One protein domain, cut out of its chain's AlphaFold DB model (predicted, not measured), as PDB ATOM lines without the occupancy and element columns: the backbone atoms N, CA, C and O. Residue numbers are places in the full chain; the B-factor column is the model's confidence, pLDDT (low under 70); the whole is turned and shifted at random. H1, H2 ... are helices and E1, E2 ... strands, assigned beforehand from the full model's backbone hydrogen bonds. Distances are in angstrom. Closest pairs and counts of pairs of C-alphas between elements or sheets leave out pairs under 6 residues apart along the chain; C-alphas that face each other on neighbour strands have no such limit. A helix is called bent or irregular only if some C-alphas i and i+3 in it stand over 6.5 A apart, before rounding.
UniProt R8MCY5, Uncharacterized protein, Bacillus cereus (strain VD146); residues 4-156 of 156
ATOM      1  N   GLN A   4     -22.137 -52.903   3.682       83.62
ATOM      2  CA  GLN A   4     -20.957 -52.572   2.886       83.62
ATOM      3  C   GLN A   4     -21.302 -51.646   1.723       83.62
ATOM      4  O   GLN A   4     -22.392 -51.716   1.153       83.62
ATOM      5  N   CYS A   5     -20.349 -50.789   1.380       85.31
ATOM      6  CA  CYS A   5     -20.328 -49.997   0.162       85.31
ATOM      7  C   CYS A   5     -19.057 -50.320  -0.600       85.31
ATOM      8  O   CYS A   5     -17.985 -50.337  -0.002       85.31
ATOM      9  N   ILE A   6     -19.160 -50.503  -1.902       87.81
ATOM     10  CA  ILE A   6     -18.039 -50.816  -2.770       87.81
ATOM     11  C   ILE A   6     -17.961 -49.720  -3.828       87.81
ATOM     12  O   ILE A   6     -18.971 -49.368  -4.429       87.81
ATOM     13  N   LEU A   7     -16.771 -49.159  -4.023       90.94
ATOM     14  CA  LEU A   7     -16.426 -48.310  -5.158       90.94
ATOM     15  C   LEU A   7     -15.526 -49.127  -6.083       90.94
ATOM     16  O   LEU A   7     -14.434 -49.520  -5.677       90.94
ATOM     17  N   GLU A   8     -15.968 -49.334  -7.318       93.69
ATOM     18  CA  GLU A   8     -15.176 -49.930  -8.393       93.69
ATOM     19  C   GLU A   8     -15.024 -48.931  -9.534       93.69
ATOM     20  O   GLU A   8     -15.998 -48.325  -9.983       93.69
ATOM     21  N   LEU A   9     -13.796 -48.745 -10.015       94.31
ATOM     22  CA  LEU A   9     -13.528 -47.834 -11.119       94.31
ATOM     23  C   LEU A   9     -12.329 -48.245 -11.963       94.31
ATOM     24  O   LEU A   9     -11.414 -48.948 -11.526       94.31
ATOM     25  N   ASN A  10     -12.340 -47.729 -13.182       92.88
ATOM     26  CA  ASN A  10     -11.266 -47.778 -14.145       92.88
ATOM     27  C   ASN A  10     -11.159 -46.395 -14.795       92.88
ATOM     28  O   ASN A  10     -12.058 -45.971 -15.524       92.88
ATOM     29  N   LEU A  11     -10.086 -45.670 -14.483       90.81
ATOM     30  CA  LEU A  11      -9.900 -44.304 -14.955       90.81
ATOM     31  C   LEU A  11      -8.533 -44.104 -15.596       90.81
ATOM     32  O   LEU A  11      -7.508 -44.600 -15.131       90.81
ATOM     33  N   SER A  12      -8.527 -43.329 -16.674       90.62
ATOM     34  CA  SER A  12      -7.312 -42.781 -17.256       90.62
ATOM     35  C   SER A  12      -6.805 -41.636 -16.385       90.62
ATOM     36  O   SER A  12      -7.566 -40.757 -15.986       90.62
ATOM     37  N   THR A  13      -5.512 -41.648 -16.087       87.19
ATOM     38  CA  THR A  13      -4.821 -40.652 -15.266       87.19
ATOM     39  C   THR A  13      -3.813 -39.858 -16.083       87.19
ATOM     40  O   THR A  13      -3.242 -40.367 -17.049       87.19
ATOM     41  N   ASN A  14      -3.504 -38.642 -15.649       80.62
ATOM     42  CA  ASN A  14      -2.379 -37.880 -16.180       80.62
ATOM     43  C   ASN A  14      -1.063 -38.577 -15.779       80.62
ATOM     44  O   ASN A  14      -0.857 -38.841 -14.595       80.62
ATOM     45  N   GLN A  15      -0.145 -38.820 -16.729       65.56
ATOM     46  CA  GLN A  15       1.163 -39.497 -16.529       65.56
ATOM     47  C   GLN A  15       2.176 -38.727 -15.643       65.56
ATOM     48  O   GLN A  15       3.389 -38.891 -15.746       65.56
ATOM     49  N   SER A  16       1.703 -37.848 -14.768       61.75
ATOM     50  CA  SER A  16       2.555 -37.108 -13.842       61.75
ATOM     51  C   SER A  16       3.181 -38.027 -12.781       61.75
ATOM     52  O   SER A  16       2.669 -39.109 -12.487       61.75
ATOM     53  N   ARG A  17       4.248 -37.546 -12.123       56.78
ATOM     54  CA  ARG A  17       4.894 -38.211 -10.970       56.78
ATOM     55  C   ARG A  17       3.909 -38.612  -9.855       56.78
ATOM     56  O   ARG A  17       4.229 -39.503  -9.080       56.78
ATOM     57  N   LEU A  18       2.724 -37.992  -9.805       62.72
ATOM     58  CA  LEU A  18       1.668 -38.273  -8.830       62.72
ATOM     59  C   LEU A  18       1.133 -39.706  -8.910       62.72
ATOM     60  O   LEU A  18       0.707 -40.219  -7.880       62.72
ATOM     61  N   ILE A  19       1.164 -40.360 -10.082       68.50
ATOM     62  CA  ILE A  19       0.583 -41.702 -10.234       68.50
ATOM     63  C   ILE A  19       1.296 -42.739  -9.350       68.50
ATOM     64  O   ILE A  19       0.657 -43.616  -8.777       68.50
ATOM     65  N   ASN A  20       2.608 -42.571  -9.154       69.88
ATOM     66  CA  ASN A  20       3.431 -43.466  -8.340       69.88
ATOM     67  C   ASN A  20       3.106 -43.367  -6.839       69.88
ATOM     68  O   ASN A  20       3.364 -44.308  -6.094       69.88
ATOM     69  N   ASP A  21       2.523 -42.250  -6.395       81.56
ATOM     70  CA  ASP A  21       2.136 -42.033  -4.999       81.56
ATOM     71  C   ASP A  21       0.659 -42.363  -4.727       81.56
ATOM     72  O   ASP A  21       0.248 -42.355  -3.565       81.56
ATOM     73  N   VAL A  22      -0.143 -42.678  -5.756       83.44
ATOM     74  CA  VAL A  22      -1.594 -42.934  -5.630       83.44
ATOM     75  C   VAL A  22      -1.882 -44.007  -4.593       83.44
ATOM     76  O   VAL A  22      -2.668 -43.782  -3.673       83.44
ATOM     77  N   GLU A  23      -1.208 -45.151  -4.685       83.69
ATOM     78  CA  GLU A  23      -1.390 -46.247  -3.734       83.69
ATOM     79  C   GLU A  23      -1.067 -45.811  -2.300       83.69
ATOM     80  O   GLU A  23      -1.838 -46.062  -1.371       83.69
ATOM     81  N   LYS A  24       0.048 -45.099  -2.111       83.56
ATOM     82  CA  LYS A  24       0.478 -44.603  -0.800       83.56
ATOM     83  C   LYS A  24      -0.513 -43.591  -0.226       83.56
ATOM     84  O   LYS A  24      -0.774 -43.608   0.977       83.56
ATOM     85  N   ILE A  25      -1.059 -42.709  -1.061       84.81
ATOM     86  CA  ILE A  25      -2.032 -41.694  -0.654       84.81
ATOM     87  C   ILE A  25      -3.362 -42.352  -0.281       84.81
ATOM     88  O   ILE A  25      -3.879 -42.073   0.797       84.81
ATOM     89  N   LEU A  26      -3.876 -43.272  -1.099       83.25
ATOM     90  CA  LEU A  26      -5.122 -43.989  -0.806       83.25
ATOM     91  C   LEU A  26      -5.002 -44.858   0.457       83.25
ATOM     92  O   LEU A  26      -5.929 -44.902   1.266       83.25
ATOM     93  N   LYS A  27      -3.835 -45.470   0.701       81.06
ATOM     94  CA  LYS A  27      -3.548 -46.162   1.971       81.06
ATOM     95  C   LYS A  27      -3.566 -45.202   3.162       81.06
ATOM     96  O   LYS A  27      -4.178 -45.512   4.178       81.06
ATOM     97  N   LYS A  28      -2.957 -44.015   3.041       81.56
ATOM     98  CA  LYS A  28      -2.973 -42.980   4.098       81.56
ATOM     99  C   LYS A  28      -4.362 -42.411   4.373       81.56
ATOM    100  O   LYS A  28      -4.670 -42.099   5.516       81.56
ATOM    101  N   LEU A  29      -5.190 -42.288   3.340       77.06
ATOM    102  CA  LEU A  29      -6.600 -41.921   3.465       77.06
ATOM    103  C   LEU A  29      -7.437 -43.041   4.113       77.06
ATOM    104  O   LEU A  29      -8.627 -42.853   4.360       77.06
ATOM    105  N   GLY A  30      -6.824 -44.199   4.389       73.81
ATOM    106  CA  GLY A  30      -7.470 -45.346   5.005       73.81
ATOM    107  C   GLY A  30      -8.578 -45.902   4.128       73.81
ATOM    108  O   GLY A  30      -9.605 -46.290   4.662       73.81
ATOM    109  N   VAL A  31      -8.435 -45.861   2.797       77.38
ATOM    110  CA  VAL A  31      -9.525 -46.174   1.853       77.38
ATOM    111  C   VAL A  31      -9.855 -47.671   1.829       77.38
ATOM    112  O   VAL A  31     -11.018 -48.020   1.657       77.38
ATOM    113  N   PHE A  32      -8.886 -48.538   2.105       82.25
ATOM    114  CA  PHE A  32      -9.042 -49.989   2.006       82.25
ATOM    115  C   PHE A  32      -9.516 -50.606   3.339       82.25
ATOM    116  O   PHE A  32      -8.817 -50.494   4.346       82.25
ATOM    117  N   GLU A  33     -10.701 -51.225   3.363       82.50
ATOM    118  CA  GLU A  33     -11.275 -51.927   4.537       82.50
ATOM    119  C   GLU A  33     -11.798 -53.344   4.204       82.50
ATOM    120  O   GLU A  33     -12.174 -54.096   5.114       82.50
ATOM    121  N   GLY A  34     -11.881 -53.694   2.916       79.75
ATOM    122  CA  GLY A  34     -12.284 -55.009   2.418       79.75
ATOM    123  C   GLY A  34     -11.106 -55.956   2.201       79.75
ATOM    124  O   GLY A  34      -9.963 -55.526   2.078       79.75
ATOM    125  N   GLU A  35     -11.394 -57.255   2.147       82.62
ATOM    126  CA  GLU A  35     -10.392 -58.290   1.845       82.62
ATOM    127  C   GLU A  35     -10.056 -58.340   0.345       82.62
ATOM    128  O   GLU A  35      -8.900 -58.534  -0.015       82.62
ATOM    129  N   ASP A  36     -11.041 -58.065  -0.517       85.31
ATOM    130  CA  ASP A  36     -10.901 -58.032  -1.985       85.31
ATOM    131  C   ASP A  36     -10.555 -56.636  -2.534       85.31
ATOM    132  O   ASP A  36     -10.689 -56.357  -3.731       85.31
ATOM    133  N   ASP A  37     -10.163 -55.726  -1.649       89.62
ATOM    134  CA  ASP A  37      -9.789 -54.370  -2.002       89.62
ATOM    135  C   ASP A  37      -8.469 -54.370  -2.777       89.62
ATOM    136  O   ASP A  37      -7.468 -54.940  -2.341       89.62
ATOM    137  N   TYR A  38      -8.441 -53.696  -3.928       90.56
ATOM    138  CA  TYR A  38      -7.251 -53.661  -4.768       90.56
ATOM    139  C   TYR A  38      -7.039 -52.314  -5.440       90.56
ATOM    140  O   TYR A  38      -7.960 -51.538  -5.698       90.56
ATOM    141  N   ILE A  39      -5.780 -52.083  -5.795       90.06
ATOM    142  CA  ILE A  39      -5.352 -51.025  -6.694       90.06
ATOM    143  C   ILE A  39      -4.364 -51.607  -7.700       90.06
ATOM    144  O   ILE A  39      -3.443 -52.334  -7.339       90.06
ATOM    145  N   SER A  40      -4.562 -51.285  -8.973       89.44
ATOM    146  CA  SER A  40      -3.649 -51.646 -10.049       89.44
ATOM    147  C   SER A  40      -3.415 -50.441 -10.944       89.44
ATOM    148  O   SER A  40      -4.357 -49.766 -11.359       89.44
ATOM    149  N   ILE A  41      -2.147 -50.171 -11.237       87.75
ATOM    150  CA  ILE A  41      -1.737 -49.078 -12.112       87.75
ATOM    151  C   ILE A  41      -0.955 -49.690 -13.266       87.75
ATOM    152  O   ILE A  41       0.119 -50.260 -13.071       87.75
ATOM    153  N   LYS A  42      -1.495 -49.568 -14.479       86.56
ATOM    154  CA  LYS A  42      -0.839 -50.023 -15.707       86.56
ATOM    155  C   LYS A  42      -0.782 -48.869 -16.697       86.56
ATOM    156  O   LYS A  42      -1.811 -48.403 -17.177       86.56
ATOM    157  N   ALA A  43       0.434 -48.422 -17.012       85.94
ATOM    158  CA  ALA A  43       0.677 -47.223 -17.814       85.94
ATOM    159  C   ALA A  43      -0.045 -45.990 -17.232       85.94
ATOM    160  O   ALA A  43       0.322 -45.520 -16.162       85.94
ATOM    161  N   ASN A  44      -1.055 -45.467 -17.927       87.31
ATOM    162  CA  ASN A  44      -1.862 -44.323 -17.506       87.31
ATOM    163  C   ASN A  44      -3.264 -44.727 -17.025       87.31
ATOM    164  O   ASN A  44      -4.153 -43.883 -17.004       87.31
ATOM    165  N   VAL A  45      -3.485 -46.000 -16.706       89.06
ATOM    166  CA  VAL A  45      -4.782 -46.515 -16.266       89.06
ATOM    167  C   VAL A  45      -4.694 -46.947 -14.810       89.06
ATOM    168  O   VAL A  45      -3.840 -47.759 -14.451       89.06
ATOM    169  N   LEU A  46      -5.600 -46.409 -13.996       91.38
ATOM    170  CA  LEU A  46      -5.832 -46.792 -12.611       91.38
ATOM    171  C   LEU A  46      -7.103 -47.644 -12.541       91.38
ATOM    172  O   LEU A  46      -8.194 -47.153 -12.834       91.38
ATOM    173  N   ALA A  47      -6.960 -48.891 -12.108       92.81
ATOM    174  CA  ALA A  47      -8.067 -49.737 -11.681       92.81
ATOM    175  C   ALA A  47      -8.089 -49.788 -10.150       92.81
ATOM    176  O   ALA A  47      -7.055 -50.015  -9.518       92.81
ATOM    177  N   LEU A  48      -9.254 -49.553  -9.557       92.50
ATOM    178  CA  LEU A  48      -9.414 -49.448  -8.110       92.50
ATOM    179  C   LEU A  48     -10.726 -50.113  -7.690       92.50
ATOM    180  O   LEU A  48     -11.779 -49.806  -8.247       92.50
ATOM    181  N   LYS A  49     -10.648 -50.964  -6.668       92.62
ATOM    182  CA  LYS A  49     -11.793 -51.489  -5.927       92.62
ATOM    183  C   LYS A  49     -11.573 -51.245  -4.448       92.62
ATOM    184  O   LYS A  49     -10.545 -51.651  -3.907       92.62
ATOM    185  N   VAL A  50     -12.524 -50.583  -3.801       89.56
ATOM    186  CA  VAL A  50     -12.444 -50.284  -2.370       89.56
ATOM    187  C   VAL A  50     -13.776 -50.522  -1.686       89.56
ATOM    188  O   VAL A  50     -14.823 -50.085  -2.165       89.56
ATOM    189  N   THR A  51     -13.723 -51.182  -0.540       87.00
ATOM    190  CA  THR A  51     -14.877 -51.532   0.277       87.00
ATOM    191  C   THR A  51     -14.855 -50.693   1.539       87.00
ATOM    192  O   THR A  51     -13.832 -50.565   2.206       87.00
ATOM    193  N   LYS A  52     -16.007 -50.130   1.895       82.50
ATOM    194  CA  LYS A  52     -16.242 -49.357   3.111       82.50
ATOM    195  C   LYS A  52     -17.346 -49.994   3.933       82.50
ATOM    196  O   LYS A  52     -18.470 -50.143   3.454       82.50
ATOM    197  N   LYS A  53     -17.041 -50.336   5.186       79.31
ATOM    198  CA  LYS A  53     -18.020 -50.867   6.144       79.31
ATOM    199  C   LYS A  53     -18.678 -49.697   6.873       79.31
ATOM    200  O   LYS A  53     -17.998 -48.781   7.351       79.31
ATOM    201  N   HIS A  54     -20.009 -49.686   6.935       68.88
ATOM    202  CA  HIS A  54     -20.736 -48.590   7.572       68.88
ATOM    203  C   HIS A  54     -22.098 -49.007   8.137       68.88
ATOM    204  O   HIS A  54     -22.796 -49.835   7.560       68.88
ATOM    205  N   GLU A  55     -22.505 -48.371   9.239       58.69
ATOM    206  CA  GLU A  55     -23.839 -48.557   9.824       58.69
ATOM    207  C   GLU A  55     -24.871 -47.557   9.261       58.69
ATOM    208  O   GLU A  55     -25.972 -47.980   8.935       58.69
ATOM    209  N   ASN A  56     -24.525 -46.269   9.050       51.31
ATOM    210  CA  ASN A  56     -25.404 -45.258   8.410       51.31
ATOM    211  C   ASN A  56     -24.677 -44.126   7.635       51.31
ATOM    212  O   ASN A  56     -23.936 -43.368   8.245       51.31
ATOM    213  N   GLY A  57     -24.954 -43.922   6.338       53.59
ATOM    214  CA  GLY A  57     -24.571 -42.699   5.596       53.59
ATOM    215  C   GLY A  57     -23.178 -42.710   4.943       53.59
ATOM    216  O   GLY A  57     -22.204 -42.220   5.502       53.59
ATOM    217  N   ILE A  58     -23.109 -43.214   3.707       52.47
ATOM    218  CA  ILE A  58     -21.872 -43.447   2.933       52.47
ATOM    219  C   ILE A  58     -21.209 -42.194   2.364       52.47
ATOM    220  O   ILE A  58     -19.986 -42.185   2.224       52.47
ATOM    221  N   HIS A  59     -21.989 -41.166   2.009       56.16
ATOM    222  CA  HIS A  59     -21.538 -40.111   1.090       56.16
ATOM    223  C   HIS A  59     -20.177 -39.516   1.500       56.16
ATOM    224  O   HIS A  59     -19.229 -39.550   0.724       56.16
ATOM    225  N   ARG A  60     -20.003 -39.184   2.786       59.12
ATOM    226  CA  ARG A  60     -18.784 -38.529   3.290       59.12
ATOM    227  C   ARG A  60     -17.494 -39.349   3.173       59.12
ATOM    228  O   ARG A  60     -16.426 -38.752   3.083       59.12
ATOM    229  N   LYS A  61     -17.543 -40.690   3.227       62.94
ATOM    230  CA  LYS A  61     -16.314 -41.516   3.208       62.94
ATOM    231  C   LYS A  61     -15.780 -41.748   1.794       62.94
ATOM    232  O   LYS A  61     -14.573 -41.923   1.635       62.94
ATOM    233  N   ILE A  62     -16.652 -41.738   0.786       73.44
ATOM    234  CA  ILE A  62     -16.241 -41.883  -0.616       73.44
ATOM    235  C   ILE A  62     -15.897 -40.524  -1.229       73.44
ATOM    236  O   ILE A  62     -14.968 -40.471  -2.030       73.44
ATOM    237  N   ASP A  63     -16.527 -39.431  -0.781       75.69
ATOM    238  CA  ASP A  63     -16.261 -38.069  -1.275       75.69
ATOM    239  C   ASP A  63     -14.756 -37.732  -1.283       75.69
ATOM    240  O   ASP A  63     -14.228 -37.355  -2.322       75.69
ATOM    241  N   ASN A  64     -14.021 -38.000  -0.193       78.06
ATOM    242  CA  ASN A  64     -12.566 -37.763  -0.131       78.06
ATOM    243  C   ASN A  64     -11.765 -38.584  -1.156       78.06
ATOM    244  O   ASN A  64     -10.715 -38.147  -1.631       78.06
ATOM    245  N   THR A  65     -12.234 -39.797  -1.464       84.50
ATOM    246  CA  THR A  65     -11.601 -40.649  -2.474       84.50
ATOM    247  C   THR A  65     -11.851 -40.054  -3.852       84.50
ATOM    248  O   THR A  65     -10.896 -39.832  -4.586       84.50
ATOM    249  N   ILE A  66     -13.098 -39.710  -4.184       86.44
ATOM    250  CA  ILE A  66     -13.435 -39.101  -5.477       86.44
ATOM    251  C   ILE A  66     -12.732 -37.743  -5.650       86.44
ATOM    252  O   ILE A  66     -12.153 -37.504  -6.706       86.44
ATOM    253  N   ASP A  67     -12.675 -36.904  -4.611       85.00
ATOM    254  CA  ASP A  67     -11.960 -35.618  -4.615       85.00
ATOM    255  C   ASP A  67     -10.476 -35.783  -4.954       85.00
ATOM    256  O   ASP A  67      -9.888 -34.967  -5.670       85.00
ATOM    257  N   TYR A  68      -9.839 -36.831  -4.426       86.06
ATOM    258  CA  TYR A  68      -8.463 -37.152  -4.779       86.06
ATOM    259  C   TYR A  68      -8.356 -37.617  -6.237       86.06
ATOM    260  O   TYR A  68      -7.467 -37.166  -6.962       86.06
ATOM    261  N   LEU A  69      -9.272 -38.477  -6.686       88.38
ATOM    262  CA  LEU A  69      -9.280 -39.006  -8.049       88.38
ATOM    263  C   LEU A  69      -9.498 -37.910  -9.104       88.38
ATOM    264  O   LEU A  69      -8.840 -37.940 -10.144       88.38
ATOM    265  N   GLU A  70     -10.314 -36.889  -8.819       88.81
ATOM    266  CA  GLU A  70     -10.470 -35.708  -9.686       88.81
ATOM    267  C   GLU A  70      -9.150 -34.962  -9.942       88.81
ATOM    268  O   GLU A  70      -9.013 -34.265 -10.945       88.81
ATOM    269  N   ARG A  71      -8.151 -35.082  -9.058       86.50
ATOM    270  CA  ARG A  71      -6.852 -34.408  -9.240       86.50
ATOM    271  C   ARG A  71      -5.941 -35.128 -10.224       86.50
ATOM    272  O   ARG A  71      -5.007 -34.519 -10.742       86.50
ATOM    273  N   ILE A  72      -6.168 -36.420 -10.438       87.62
ATOM    274  CA  ILE A  72      -5.288 -37.270 -11.244       87.62
ATOM    275  C   ILE A  72      -5.938 -37.723 -12.548       87.62
ATOM    276  O   ILE A  72      -5.218 -38.153 -13.445       87.62
ATOM    277  N   ILE A  73      -7.263 -37.628 -12.660       90.19
ATOM    278  CA  ILE A  73      -8.028 -38.085 -13.815       90.19
ATOM    279  C   ILE A  73      -7.690 -37.309 -15.103       90.19
ATOM    280  O   ILE A  73      -7.336 -36.128 -15.073       90.19
ATOM    281  N   SER A  74      -7.782 -38.004 -16.237       90.38
ATOM    282  CA  SER A  74      -7.471 -37.512 -17.581       90.38
ATOM    283  C   SER A  74      -8.543 -37.948 -18.579       90.38
ATOM    284  O   SER A  74      -8.417 -38.979 -19.240       90.38
ATOM    285  N   TYR A  75      -9.613 -37.162 -18.679       87.62
ATOM    286  CA  TYR A  75     -10.659 -37.330 -19.688       87.62
ATOM    287  C   TYR A  75     -11.029 -35.982 -20.285       87.62
ATOM    288  O   TYR A  75     -11.280 -35.026 -19.553       87.62
ATOM    289  N   LYS A  76     -11.090 -35.927 -21.617       85.50
ATOM    290  CA  LYS A  76     -11.671 -34.793 -22.343       85.50
ATOM    291  C   LYS A  76     -13.165 -35.027 -22.541       85.50
ATOM    292  O   LYS A  76     -13.979 -34.258 -22.044       85.50
ATOM    293  N   ASP A  77     -13.501 -36.144 -23.169       88.38
ATOM    294  CA  ASP A  77     -14.882 -36.519 -23.463       88.38
ATOM    295  C   ASP A  77     -15.570 -37.181 -22.267       88.38
ATOM    296  O   ASP A  77     -14.911 -37.649 -21.330       88.38
ATOM    297  N   THR A  78     -16.903 -37.226 -22.310       89.69
ATOM    298  CA  THR A  78     -17.672 -37.955 -21.305       89.69
ATOM    299  C   THR A  78     -17.430 -39.452 -21.438       89.69
ATOM    300  O   THR A  78     -17.526 -40.002 -22.531       89.69
ATOM    301  N   LYS A  79     -17.136 -40.117 -20.322       90.94
ATOM    302  CA  LYS A  79     -16.978 -41.570 -20.279       90.94
ATOM    303  C   LYS A  79     -17.427 -42.137 -18.946       90.94
ATOM    304  O   LYS A  79     -17.086 -41.587 -17.898       90.94
ATOM    305  N   LYS A  80     -18.112 -43.277 -18.963       92.19
ATOM    306  CA  LYS A  80     -18.308 -44.075 -17.749       92.19
ATOM    307  C   LYS A  80     -16.973 -44.602 -17.226       92.19
ATOM    308  O   LYS A  80     -16.214 -45.232 -17.963       92.19
ATOM    309  N   ILE A  81     -16.700 -44.361 -15.951       93.12
ATOM    310  CA  ILE A  81     -15.450 -44.763 -15.294       93.12
ATOM    311  C   ILE A  81     -15.658 -45.736 -14.140       93.12
ATOM    312  O   ILE A  81     -14.684 -46.315 -13.676       93.12
ATOM    313  N   GLY A  82     -16.879 -45.924 -13.641       93.44
ATOM    314  CA  GLY A  82     -17.075 -46.801 -12.491       93.44
ATOM    315  C   GLY A  82     -18.487 -46.839 -11.932       93.44
ATOM    316  O   GLY A  82     -19.434 -46.317 -12.524       93.44
ATOM    317  N   LEU A  83     -18.595 -47.473 -10.770       92.38
ATOM    318  CA  LEU A  83     -19.827 -47.726 -10.041       92.38
ATOM    319  C   LEU A  83     -19.557 -47.684  -8.532       92.38
ATOM    320  O   LEU A  83     -18.535 -48.177  -8.056       92.38
ATOM    321  N   ILE A  84     -20.503 -47.133  -7.779       89.44
ATOM    322  CA  ILE A  84     -20.597 -47.292  -6.330       89.44
ATOM    323  C   ILE A  84     -21.862 -48.101  -6.045       89.44
ATOM    324  O   ILE A  84     -22.944 -47.699  -6.466       89.44
ATOM    325  N   TYR A  85     -21.731 -49.220  -5.341       88.06
ATOM    326  CA  TYR A  85     -22.829 -50.156  -5.081       88.06
ATOM    327  C   TYR A  85     -22.688 -50.819  -3.701       88.06
ATOM    328  O   TYR A  85     -21.687 -50.629  -3.007       88.06
ATOM    329  N   GLY A  86     -23.690 -51.588  -3.273       84.75
ATOM    330  CA  GLY A  86     -23.639 -52.395  -2.045       84.75
ATOM    331  C   GLY A  86     -24.786 -52.139  -1.065       84.75
ATOM    332  O   GLY A  86     -25.529 -51.170  -1.180       84.75
ATOM    333  N   GLU A  87     -24.923 -53.012  -0.066       81.44
ATOM    334  CA  GLU A  87     -26.068 -53.061   0.864       81.44
ATOM    335  C   GLU A  87     -26.263 -51.801   1.721       81.44
ATOM    336  O   GLU A  87     -27.342 -51.565   2.276       81.44
ATOM    337  N   ALA A  88     -25.203 -51.011   1.897       77.12
ATOM    338  CA  ALA A  88     -25.273 -49.756   2.629       77.12
ATOM    339  C   ALA A  88     -25.845 -48.603   1.772       77.12
ATOM    340  O   ALA A  88     -26.222 -47.571   2.334       77.12
ATOM    341  N   LEU A  89     -25.955 -48.773   0.447       74.31
ATOM    342  CA  LEU A  89     -26.622 -47.840  -0.460       74.31
ATOM    343  C   LEU A  89     -28.098 -48.203  -0.654       74.31
ATOM    344  O   LEU A  89     -28.502 -49.356  -0.562       74.31
ATOM    345  N   LYS A  90     -28.914 -47.186  -0.950       73.94
ATOM    346  CA  LYS A  90     -30.301 -47.388  -1.397       73.94
ATOM    347  C   LYS A  90     -30.397 -47.680  -2.895       73.94
ATOM    348  O   LYS A  90     -31.394 -48.234  -3.337       73.94
ATOM    349  N   GLU A  91     -29.399 -47.243  -3.653       77.50
ATOM    350  CA  GLU A  91     -29.348 -47.281  -5.110       77.50
ATOM    351  C   GLU A  91     -27.886 -47.300  -5.561       77.50
ATOM    352  O   GLU A  91     -27.027 -46.707  -4.899       77.50
ATOM    353  N   ASP A  92     -27.621 -47.955  -6.687       85.62
ATOM    354  CA  ASP A  92     -26.307 -47.925  -7.318       85.62
ATOM    355  C   ASP A  92     -26.053 -46.548  -7.948       85.62
ATOM    356  O   ASP A  92     -26.946 -45.924  -8.529       85.62
ATOM    357  N   ILE A  93     -24.815 -46.070  -7.850       87.25
ATOM    358  CA  ILE A  93     -24.392 -44.765  -8.362       87.25
ATOM    359  C   ILE A  93     -23.346 -44.991  -9.441       87.25
ATOM    360  O   ILE A  93     -22.241 -45.452  -9.165       87.25
ATOM    361  N   GLN A  94     -23.669 -44.628 -10.673       90.25
ATOM    362  CA  GLN A  94     -22.726 -44.679 -11.780       90.25
ATOM    363  C   GLN A  94     -21.777 -43.481 -11.724       90.25
ATOM    364  O   GLN A  94     -22.176 -42.368 -11.381       90.25
ATOM    365  N   LEU A  95     -20.515 -43.702 -12.083       91.25
ATOM    366  CA  LEU A  95     -19.493 -42.664 -12.128       91.25
ATOM    367  C   LEU A  95     -19.125 -42.359 -13.572       91.25
ATOM    368  O   LEU A  95     -18.721 -43.255 -14.318       91.25
ATOM    369  N   PHE A  96     -19.210 -41.085 -13.935       92.19
ATOM    370  CA  PHE A  96     -18.801 -40.583 -15.241       92.19
ATOM    371  C   PHE A  96     -17.706 -39.543 -15.085       92.19
ATOM    372  O   PHE A  96     -17.761 -38.707 -14.188       92.19
ATOM    373  N   ALA A  97     -16.727 -39.577 -15.977       91.00
ATOM    374  CA  ALA A  97     -15.736 -38.530 -16.112       91.00
ATOM    375  C   ALA A  97     -16.064 -37.643 -17.307       91.00
ATOM    376  O   ALA A  97     -16.455 -38.164 -18.344       91.00
ATOM    377  N   CYS A  98     -15.881 -36.332 -17.183       90.50
ATOM    378  CA  CYS A  98     -15.976 -35.376 -18.289       90.50
ATOM    379  C   CYS A  98     -15.056 -34.191 -17.976       90.50
ATOM    380  O   CYS A  98     -15.130 -33.664 -16.867       90.50
ATOM    381  N   ASN A  99     -14.170 -33.791 -18.901       88.12
ATOM    382  CA  ASN A  99     -13.224 -32.675 -18.710       88.12
ATOM    383  C   ASN A  99     -12.489 -32.693 -17.350       88.12
ATOM    384  O   ASN A  99     -12.399 -31.695 -16.635       88.12
ATOM    385  N   ASN A 100     -11.947 -33.856 -16.992       88.25
ATOM    386  CA  ASN A 100     -11.243 -34.119 -15.732       88.25
ATOM    387  C   ASN A 100     -12.079 -33.922 -14.448       88.25
ATOM    388  O   ASN A 100     -11.519 -33.751 -13.364       88.25
ATOM    389  N   LYS A 101     -13.411 -33.956 -14.549       88.12
ATOM    390  CA  LYS A 101     -14.352 -33.954 -13.419       88.12
ATOM    391  C   LYS A 101     -15.086 -35.272 -13.304       88.12
ATOM    392  O   LYS A 101     -15.314 -35.918 -14.323       88.12
ATOM    393  N   ILE A 102     -15.444 -35.662 -12.078       89.50
ATOM    394  CA  ILE A 102     -16.213 -36.876 -11.802       89.50
ATOM    395  C   ILE A 102     -17.636 -36.485 -11.405       89.50
ATOM    396  O   ILE A 102     -17.874 -35.714 -10.476       89.50
ATOM    397  N   TYR A 103     -18.594 -37.072 -12.107       89.25
ATOM    398  CA  TYR A 103     -20.017 -36.898 -11.896       89.25
ATOM    399  C   TYR A 103     -20.618 -38.189 -11.352       89.25
ATOM    400  O   TYR A 103     -20.399 -39.275 -11.893       89.25
ATOM    401  N   LEU A 104     -21.391 -38.051 -10.277       89.00
ATOM    402  CA  LEU A 104     -22.153 -39.128  -9.667       89.00
ATOM    403  C   LEU A 104     -23.542 -39.113 -10.293       89.00
ATOM    404  O   LEU A 104     -24.286 -38.142 -10.131       89.00
ATOM    405  N   VAL A 105     -23.888 -40.176 -11.005       87.94
ATOM    406  CA  VAL A 105     -25.164 -40.293 -11.701       87.94
ATOM    407  C   VAL A 105     -25.987 -41.403 -11.089       87.94
ATOM    408  O   VAL A 105     -25.516 -42.525 -10.915       87.94
ATOM    409  N   LYS A 106     -27.243 -41.092 -10.796       85.75
ATOM    410  CA  LYS A 106     -28.218 -42.071 -10.332       85.75
ATOM    411  C   LYS A 106     -29.491 -42.012 -11.156       85.75
ATOM    412  O   LYS A 106     -29.919 -40.935 -11.582       85.75
ATOM    413  N   LEU A 107     -30.087 -43.181 -11.345       80.19
ATOM    414  CA  LEU A 107     -31.378 -43.335 -11.988       80.19
ATOM    415  C   LEU A 107     -32.445 -43.512 -10.912       80.19
ATOM    416  O   LEU A 107     -32.483 -44.521 -10.215       80.19
ATOM    417  N   ILE A 108     -33.323 -42.527 -10.810       80.06
ATOM    418  CA  ILE A 108     -34.472 -42.530  -9.919       80.06
ATOM    419  C   ILE A 108     -35.693 -42.909 -10.755       80.06
ATOM    420  O   ILE A 108     -36.032 -42.226 -11.719       80.06
ATOM    421  N   ASN A 109     -36.371 -43.989 -10.382       71.94
ATOM    422  CA  ASN A 109     -37.613 -44.404 -11.030       71.94
ATOM    423  C   ASN A 109     -38.800 -43.948 -10.174       71.94
ATOM    424  O   ASN A 109     -39.069 -44.536  -9.130       71.94
ATOM    425  N   GLU A 110     -39.509 -42.912 -10.619       67.31
ATOM    426  CA  GLU A 110     -40.681 -42.353  -9.932       67.31
ATOM    427  C   GLU A 110     -41.848 -42.245 -10.920       67.31
ATOM    428  O   GLU A 110     -41.685 -41.697 -12.006       67.31
ATOM    429  N   ASN A 111     -43.030 -42.748 -10.540       66.38
ATOM    430  CA  ASN A 111     -44.308 -42.503 -11.231       66.38
ATOM    431  C   ASN A 111     -44.252 -42.653 -12.763       66.38
ATOM    432  O   ASN A 111     -44.584 -41.727 -13.494       66.38
ATOM    433  N   GLU A 112     -43.788 -43.809 -13.242       68.06
ATOM    434  CA  GLU A 112     -43.687 -44.110 -14.682       68.06
ATOM    435  C   GLU A 112     -42.732 -43.213 -15.487       68.06
ATOM    436  O   GLU A 112     -42.716 -43.285 -16.711       68.06
ATOM    437  N   LYS A 113     -41.869 -42.438 -14.827       68.94
ATOM    438  CA  LYS A 113     -40.820 -41.643 -15.474       68.94
ATOM    439  C   LYS A 113     -39.439 -42.062 -14.989       68.94
ATOM    440  O   LYS A 113     -39.255 -42.468 -13.838       68.94
ATOM    441  N   HIS A 114     -38.461 -41.957 -15.879       75.44
ATOM    442  CA  HIS A 114     -37.055 -42.090 -15.521       75.44
ATOM    443  C   HIS A 114     -36.520 -40.710 -15.145       75.44
ATOM    444  O   HIS A 114     -36.610 -39.772 -15.930       75.44
ATOM    445  N   CYS A 115     -35.972 -40.559 -13.945       82.12
ATOM    446  CA  CYS A 115     -35.321 -39.335 -13.500       82.12
ATOM    447  C   CYS A 115     -33.818 -39.580 -13.368       82.12
ATOM    448  O   CYS A 115     -33.375 -40.390 -12.557       82.12
ATOM    449  N   ILE A 116     -33.017 -38.879 -14.162       82.94
ATOM    450  CA  ILE A 116     -31.560 -38.911 -14.069       82.94
ATOM    451  C   ILE A 116     -31.136 -37.761 -13.167       82.94
ATOM    452  O   ILE A 116     -31.333 -36.593 -13.510       82.94
ATOM    453  N   ALA A 117     -30.538 -38.084 -12.020       83.94
ATOM    454  CA  ALA A 117     -29.902 -37.085 -11.174       83.94
ATOM    455  C   ALA A 117     -28.383 -37.149 -11.347       83.94
ATOM    456  O   ALA A 117     -27.764 -38.181 -11.086       83.94
ATOM    457  N   VAL A 118     -27.800 -36.027 -11.763       85.12
ATOM    458  CA  VAL A 118     -26.358 -35.839 -11.937       85.12
ATOM    459  C   VAL A 118     -25.867 -34.912 -10.836       85.12
ATOM    460  O   VAL A 118     -26.323 -33.772 -10.725       85.12
ATOM    461  N   LYS A 119     -24.944 -35.398 -10.008       84.56
ATOM    462  CA  LYS A 119     -24.372 -34.661  -8.883       84.56
ATOM    463  C   LYS A 119     -22.873 -34.452  -9.091       84.56
ATOM    464  O   LYS A 119     -22.141 -35.418  -9.305       84.56
ATOM    465  N   SER A 120     -22.411 -33.208  -8.957       78.00
ATOM    466  CA  SER A 120     -20.989 -32.921  -8.737       78.00
ATOM    467  C   SER A 120     -20.657 -32.988  -7.243       78.00
ATOM    468  O   SER A 120     -21.510 -32.733  -6.383       78.00
ATOM    469  N   LEU A 121     -19.404 -33.295  -6.903       69.69
ATOM    470  CA  LEU A 121     -18.938 -33.325  -5.505       69.69
ATOM    471  C   LEU A 121     -19.131 -31.982  -4.781       69.69
ATOM    472  O   LEU A 121     -19.332 -31.946  -3.571       69.69
ATOM    473  N   LYS A 122     -19.207 -30.874  -5.530       66.56
ATOM    474  CA  LYS A 122     -19.520 -29.529  -5.020       66.56
ATOM    475  C   LYS A 122     -21.000 -29.318  -4.649       66.56
ATOM    476  O   LYS A 122     -21.421 -28.186  -4.439       66.56
ATOM    477  N   ASN A 123     -21.791 -30.390  -4.551       66.19
ATOM    478  CA  ASN A 123     -23.215 -30.402  -4.187       66.19
ATOM    479  C   ASN A 123     -24.170 -29.706  -5.169       66.19
ATOM    480  O   ASN A 123     -25.334 -29.484  -4.830       66.19
ATOM    481  N   VAL A 124     -23.747 -29.436  -6.404       72.00
ATOM    482  CA  VAL A 124     -24.693 -29.047  -7.456       72.00
ATOM    483  C   VAL A 124     -25.348 -30.316  -7.994       72.00
ATOM    484  O   VAL A 124     -24.661 -31.254  -8.394       72.00
ATOM    485  N   THR A 125     -26.681 -30.362  -7.958       79.50
ATOM    486  CA  THR A 125     -27.467 -31.492  -8.465       79.50
ATOM    487  C   THR A 125     -28.377 -31.020  -9.588       79.50
ATOM    488  O   THR A 125     -29.203 -30.132  -9.379       79.50
ATOM    489  N   TYR A 126     -28.255 -31.646 -10.752       79.88
ATOM    490  CA  TYR A 126     -29.140 -31.462 -11.898       79.88
ATOM    491  C   TYR A 126     -30.064 -32.675 -12.017       79.88
ATOM    492  O   TYR A 126     -29.622 -33.805 -11.812       79.88
ATOM    493  N   LYS A 127     -31.347 -32.449 -12.313       84.19
ATOM    494  CA  LYS A 127     -32.352 -33.507 -12.488       84.19
ATOM    495  C   LYS A 127     -32.975 -33.403 -13.874       84.19
ATOM    496  O   LYS A 127     -33.384 -32.313 -14.266       84.19
ATOM    497  N   TYR A 128     -33.094 -34.535 -14.554       77.62
ATOM    498  CA  TYR A 128     -33.691 -34.642 -15.882       77.62
ATOM    499  C   TYR A 128     -34.745 -35.743 -15.872       77.62
ATOM    500  O   TYR A 128     -34.455 -36.853 -15.438       77.62
ATOM    501  N   TYR A 129     -35.955 -35.440 -16.335       80.69
ATOM    502  CA  TYR A 129     -37.075 -36.381 -16.371       80.69
ATOM    503  C   TYR A 129     -37.314 -36.837 -17.811       80.69
ATOM    504  O   TYR A 129     -37.377 -36.005 -18.713       80.69
ATOM    505  N   LEU A 130     -37.450 -38.144 -18.004       77.31
ATOM    506  CA  LEU A 130     -37.667 -38.809 -19.285       77.31
ATOM    507  C   LEU A 130     -38.960 -39.620 -19.209       77.31
ATOM    508  O   LEU A 130     -39.239 -40.268 -18.192       77.31
ATOM    509  N   ASP A 131     -39.723 -39.606 -20.295       72.19
ATOM    510  CA  ASP A 131     -40.914 -40.438 -20.434       72.19
ATOM    511  C   ASP A 131     -40.511 -41.882 -20.797       72.19
ATOM    512  O   ASP A 131     -39.584 -42.111 -21.569       72.19
ATOM    513  N   LYS A 132     -41.192 -42.878 -20.213       63.56
ATOM    514  CA  LYS A 132     -40.867 -44.318 -20.335       63.56
ATOM    515  C   LYS A 132     -41.142 -44.950 -21.708       63.56
ATOM    516  O   LYS A 132     -40.923 -46.144 -21.872       63.56
ATOM    517  N   THR A 133     -41.687 -44.200 -22.660       59.59
ATOM    518  CA  THR A 133     -42.254 -44.744 -23.904       59.59
ATOM    519  C   THR A 133     -41.242 -44.968 -25.023       59.59
ATOM    520  O   THR A 133     -41.620 -45.490 -26.068       59.59
ATOM    521  N   GLU A 134     -39.982 -44.584 -24.841       59.09
ATOM    522  CA  GLU A 134     -38.948 -44.735 -25.864       59.09
ATOM    523  C   GLU A 134     -37.937 -45.819 -25.452       59.09
ATOM    524  O   GLU A 134     -37.338 -45.746 -24.377       59.09
ATOM    525  N   ASP A 135     -37.722 -46.814 -26.321       61.31
ATOM    526  CA  ASP A 135     -36.590 -47.746 -26.228       61.31
ATOM    527  C   ASP A 135     -35.299 -46.971 -26.531       61.31
ATOM    528  O   ASP A 135     -34.794 -46.951 -27.657       61.31
ATOM    529  N   VAL A 136     -34.779 -46.260 -25.531       65.12
ATOM    530  CA  VAL A 136     -33.545 -45.483 -25.664       65.12
ATOM    531  C   VAL A 136     -32.415 -46.152 -24.905       65.12
ATOM    532  O   VAL A 136     -32.578 -46.660 -23.796       65.12
ATOM    533  N   ASN A 137     -31.218 -46.103 -25.491       80.31
ATOM    534  CA  ASN A 137     -30.001 -46.485 -24.797       80.31
ATOM    535  C   ASN A 137     -29.757 -45.529 -23.611       80.31
ATOM    536  O   ASN A 137     -29.243 -44.420 -23.773       80.31
ATOM    537  N   MET A 138     -30.123 -45.990 -22.416       75.56
ATOM    538  CA  MET A 138     -30.008 -45.241 -21.165       75.56
ATOM    539  C   MET A 138     -28.575 -44.789 -20.863       75.56
ATOM    540  O   MET A 138     -28.392 -43.721 -20.285       75.56
ATOM    541  N   GLU A 139     -27.559 -45.551 -21.273       76.81
ATOM    542  CA  GLU A 139     -26.155 -45.189 -21.055       76.81
ATOM    543  C   GLU A 139     -25.770 -43.959 -21.889       76.81
ATOM    544  O   GLU A 139     -25.215 -43.003 -21.350       76.81
ATOM    545  N   ASN A 140     -26.201 -43.902 -23.154       79.94
ATOM    546  CA  ASN A 140     -25.990 -42.736 -24.018       79.94
ATOM    547  C   ASN A 140     -26.714 -41.487 -23.496       79.94
ATOM    548  O   ASN A 140     -26.178 -40.376 -23.560       79.94
ATOM    549  N   ILE A 141     -27.935 -41.648 -22.970       81.44
ATOM    550  CA  ILE A 141     -28.667 -40.535 -22.354       81.44
ATOM    551  C   ILE A 141     -27.891 -40.007 -21.144       81.44
ATOM    552  O   ILE A 141     -27.761 -38.792 -20.971       81.44
ATOM    553  N   ILE A 142     -27.388 -40.901 -20.292       82.12
ATOM    554  CA  ILE A 142     -26.615 -40.513 -19.115       82.12
ATOM    555  C   ILE A 142     -25.348 -39.758 -19.535       82.12
ATOM    556  O   ILE A 142     -25.106 -38.663 -19.023       82.12
ATOM    557  N   GLU A 143     -24.585 -40.280 -20.499       83.06
ATOM    558  CA  GLU A 143     -23.378 -39.618 -21.011       83.06
ATOM    559  C   GLU A 143     -23.678 -38.220 -21.566       83.06
ATOM    560  O   GLU A 143     -22.988 -37.246 -21.242       83.06
ATOM    561  N   THR A 144     -24.763 -38.092 -22.332       82.19
ATOM    562  CA  THR A 144     -25.212 -36.811 -22.891       82.19
ATOM    563  C   THR A 144     -25.569 -35.812 -21.787       82.19
ATOM    564  O   THR A 144     -25.148 -34.654 -21.828       82.19
ATOM    565  N   ASN A 145     -26.296 -36.248 -20.757       81.69
ATOM    566  CA  ASN A 145     -26.688 -35.383 -19.643       81.69
ATOM    567  C   ASN A 145     -25.506 -34.964 -18.765       81.69
ATOM    568  O   ASN A 145     -25.485 -33.837 -18.262       81.69
ATOM    569  N   VAL A 146     -24.513 -35.837 -18.582       82.81
ATOM    570  CA  VAL A 146     -23.266 -35.488 -17.887       82.81
ATOM    571  C   VAL A 146     -22.511 -34.414 -18.669       82.81
ATOM    572  O   VAL A 146     -22.139 -33.395 -18.083       82.81
ATOM    573  N   ALA A 147     -22.361 -34.588 -19.987       81.69
ATOM    574  CA  ALA A 147     -21.722 -33.595 -20.852       81.69
ATOM    575  C   ALA A 147     -22.429 -32.228 -20.767       81.69
ATOM    576  O   ALA A 147     -21.789 -31.191 -20.570       81.69
ATOM    577  N   LEU A 148     -23.765 -32.229 -20.857       79.62
ATOM    578  CA  LEU A 148     -24.585 -31.020 -20.779       79.62
ATOM    579  C   LEU A 148     -24.472 -30.332 -19.413       79.62
ATOM    580  O   LEU A 148     -24.304 -29.116 -19.340       79.62
ATOM    581  N   SER A 149     -24.532 -31.099 -18.325       78.81
ATOM    582  CA  SER A 149     -24.437 -30.555 -16.965       78.81
ATOM    583  C   SER A 149     -23.072 -29.913 -16.710       78.81
ATOM    584  O   SER A 149     -23.014 -28.820 -16.146       78.81
ATOM    585  N   HIS A 150     -21.984 -30.538 -17.182       79.25
ATOM    586  CA  HIS A 150     -20.652 -29.931 -17.149       79.25
ATOM    587  C   HIS A 150     -20.640 -28.594 -17.903       79.25
ATOM    588  O   HIS A 150     -20.187 -27.581 -17.367       79.25
ATOM    589  N   TYR A 151     -21.145 -28.564 -19.142       77.81
ATOM    590  CA  TYR A 151     -21.220 -27.334 -19.938       77.81
ATOM    591  C   TYR A 151     -21.955 -26.204 -19.194       77.81
ATOM    592  O   TYR A 151     -21.494 -25.062 -19.184       77.81
ATOM    593  N   LEU A 152     -23.067 -26.523 -18.524       76.69
ATOM    594  CA  LEU A 152     -23.855 -25.554 -17.758       76.69
ATOM    595  C   LEU A 152     -23.147 -25.045 -16.491       76.69
ATOM    596  O   LEU A 152     -23.323 -23.877 -16.145       76.69
ATOM    597  N   GLU A 153     -22.355 -25.878 -15.807       75.25
ATOM    598  CA  GLU A 153     -21.567 -25.463 -14.634       75.25
ATOM    599  C   GLU A 153     -20.499 -24.424 -15.006       75.25
ATOM    600  O   GLU A 153     -20.331 -23.444 -14.286       75.25
ATOM    601  N   TYR A 154     -19.824 -24.599 -16.146       70.38
ATOM    602  CA  TYR A 154     -18.699 -23.756 -16.579       70.38
ATOM    603  C   TYR A 154     -19.089 -22.497 -17.366       70.38
ATOM    604  O   TYR A 154     -18.233 -21.659 -17.638       70.38
ATOM    605  N   LYS A 155     -20.361 -22.348 -17.754       65.88
ATOM    606  CA  LYS A 155     -20.858 -21.120 -18.401       65.88
ATOM    607  C   LYS A 155     -21.110 -19.977 -17.397       65.88
ATOM    608  O   LYS A 155     -21.360 -18.852 -17.828       65.88
ATOM    609  N   LYS A 156     -21.099 -20.257 -16.091       51.53
ATOM    610  CA  LYS A 156     -21.300 -19.275 -15.013       51.53
ATOM    611  C   LYS A 156     -19.976 -18.709 -14.522       51.53
ATOM    612  O   LYS A 156     -19.977 -17.505 -14.196       51.53
TER     613      LYS A 156
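This is residues 4 to 156 of the 156 residues of an uncharacterized protein of Bacillus cereus (strain VD146) (UniProt R8MCY5). One long, twisted wall of eight antiparallel strands runs through the domain, with helices over both of its faces: H1 and H2 over one face at the E2, E3, E1 end, and H3 over the opposite face by E4 to E8. The strands' lines turn by 91 degrees from edge to edge, and the sheet curls round H2 and round H3, while H1 lies over edge strand E2 and runs along it. The printed part has 153 residues, with three named helices and eight named strands in the order E1, H1, E2, E3, H2, E4, E5, E6, E7, E8, H3; across the sheet the order is E2, E3, E1, E4, E5, E6, E7, E8, and the class is mixed, helices and strands. The whole is compact, with a radius of gyration of the C-alphas of 15.9 A, and spans 47 by 36 by 29 A.

Start with E1, residues 4 to 12, an inner strand between E3, residues 45 to 54, and E4, residues 79 to 85. Look for N 7 and O 50, 2.8 A apart, toward E3, and N 8 and O 83, 2.9 A, toward E4. E2, residues 38 to 42, forms a hairpin with E3, where N 40 and O 47 are 2.9 A apart. H1, residues 17 to 28, is on the sheet at a height of 10.5 A, over E2 and only just over E3, on which 3 of its C-alphas fall; it runs along the strands, at 3 degrees to E2 on the local plane, and the closest C-alphas of the two are those of Glu 23 and Ile 39, 6.9 A apart. H2, residues 59 to 69, is on the same face as H1; the two are close but not clearly touching, with C-alphas 26 and 65 closest at 7.5 A, at a shallow tilt of 21 degrees, opposite ways. E1, H1, E2 and E3, H2, E4 are split strand-helix-strand units, same-way strands with another strand between them, and both crossovers are right-handed. From E4 the backbone makes a meander, each strand the antiparallel neighbour of the one before, through E5, residues 93 to 98, E6, residues 101 to 110, E7, residues 113 to 120, and E8, residues 125 to 131. Check N 95 and O 82 at 2.9 A, N 103 and O 96 at 2.8 A, N 108 and O 115 at 2.8 A, and N 116 and O 128 at 2.8 A. H3, residues 138 to 154, makes the third of three layers, helices on both faces of one sheet; its C-alpha 147 is 6.5 A from C-alpha 98 of E5, their closest pair. H3 is apart from H1 and H2. Every O i to N i+4 pair of H3 is within hydrogen-bond range, against 5 of 8 in H1 and 5 of 7 in H2.

Find C-alpha 4 at (-20.957, -52.572, 2.886), where E1, residues 4 to 12, begins its 26.2 A. H1, 17 to 28, is irregular, with C-alphas 20 and 23 7.2 A apart. E2, 38 to 42, leads to E3, 45 to 54, 28.8 A long. H2, 59 to 69, is neither bent nor irregular, but only just: C-alphas 61 and 64 are 6.3 A apart. E4, 79 to 85, and E5, 93 to 98, come before E6, 101 to 110, 27.9 A long. E7, 113 to 120, and E8, 125 to 131, lead to H3, 138 to 154, 24.7 A long, ending at C-alpha 154, (-18.699, -23.756, -16.579).

The C-alphas farthest apart, those of Arg 17 and Asn 111, are 49.4 A apart. The printed part has no cut and no long link. The mean pLDDT of the printed part is 80.3; look for values under 70 at residues 15 to 20, 54 to 61, 110 to 113, 121 to 123, 132 to 136 and 155 to 156.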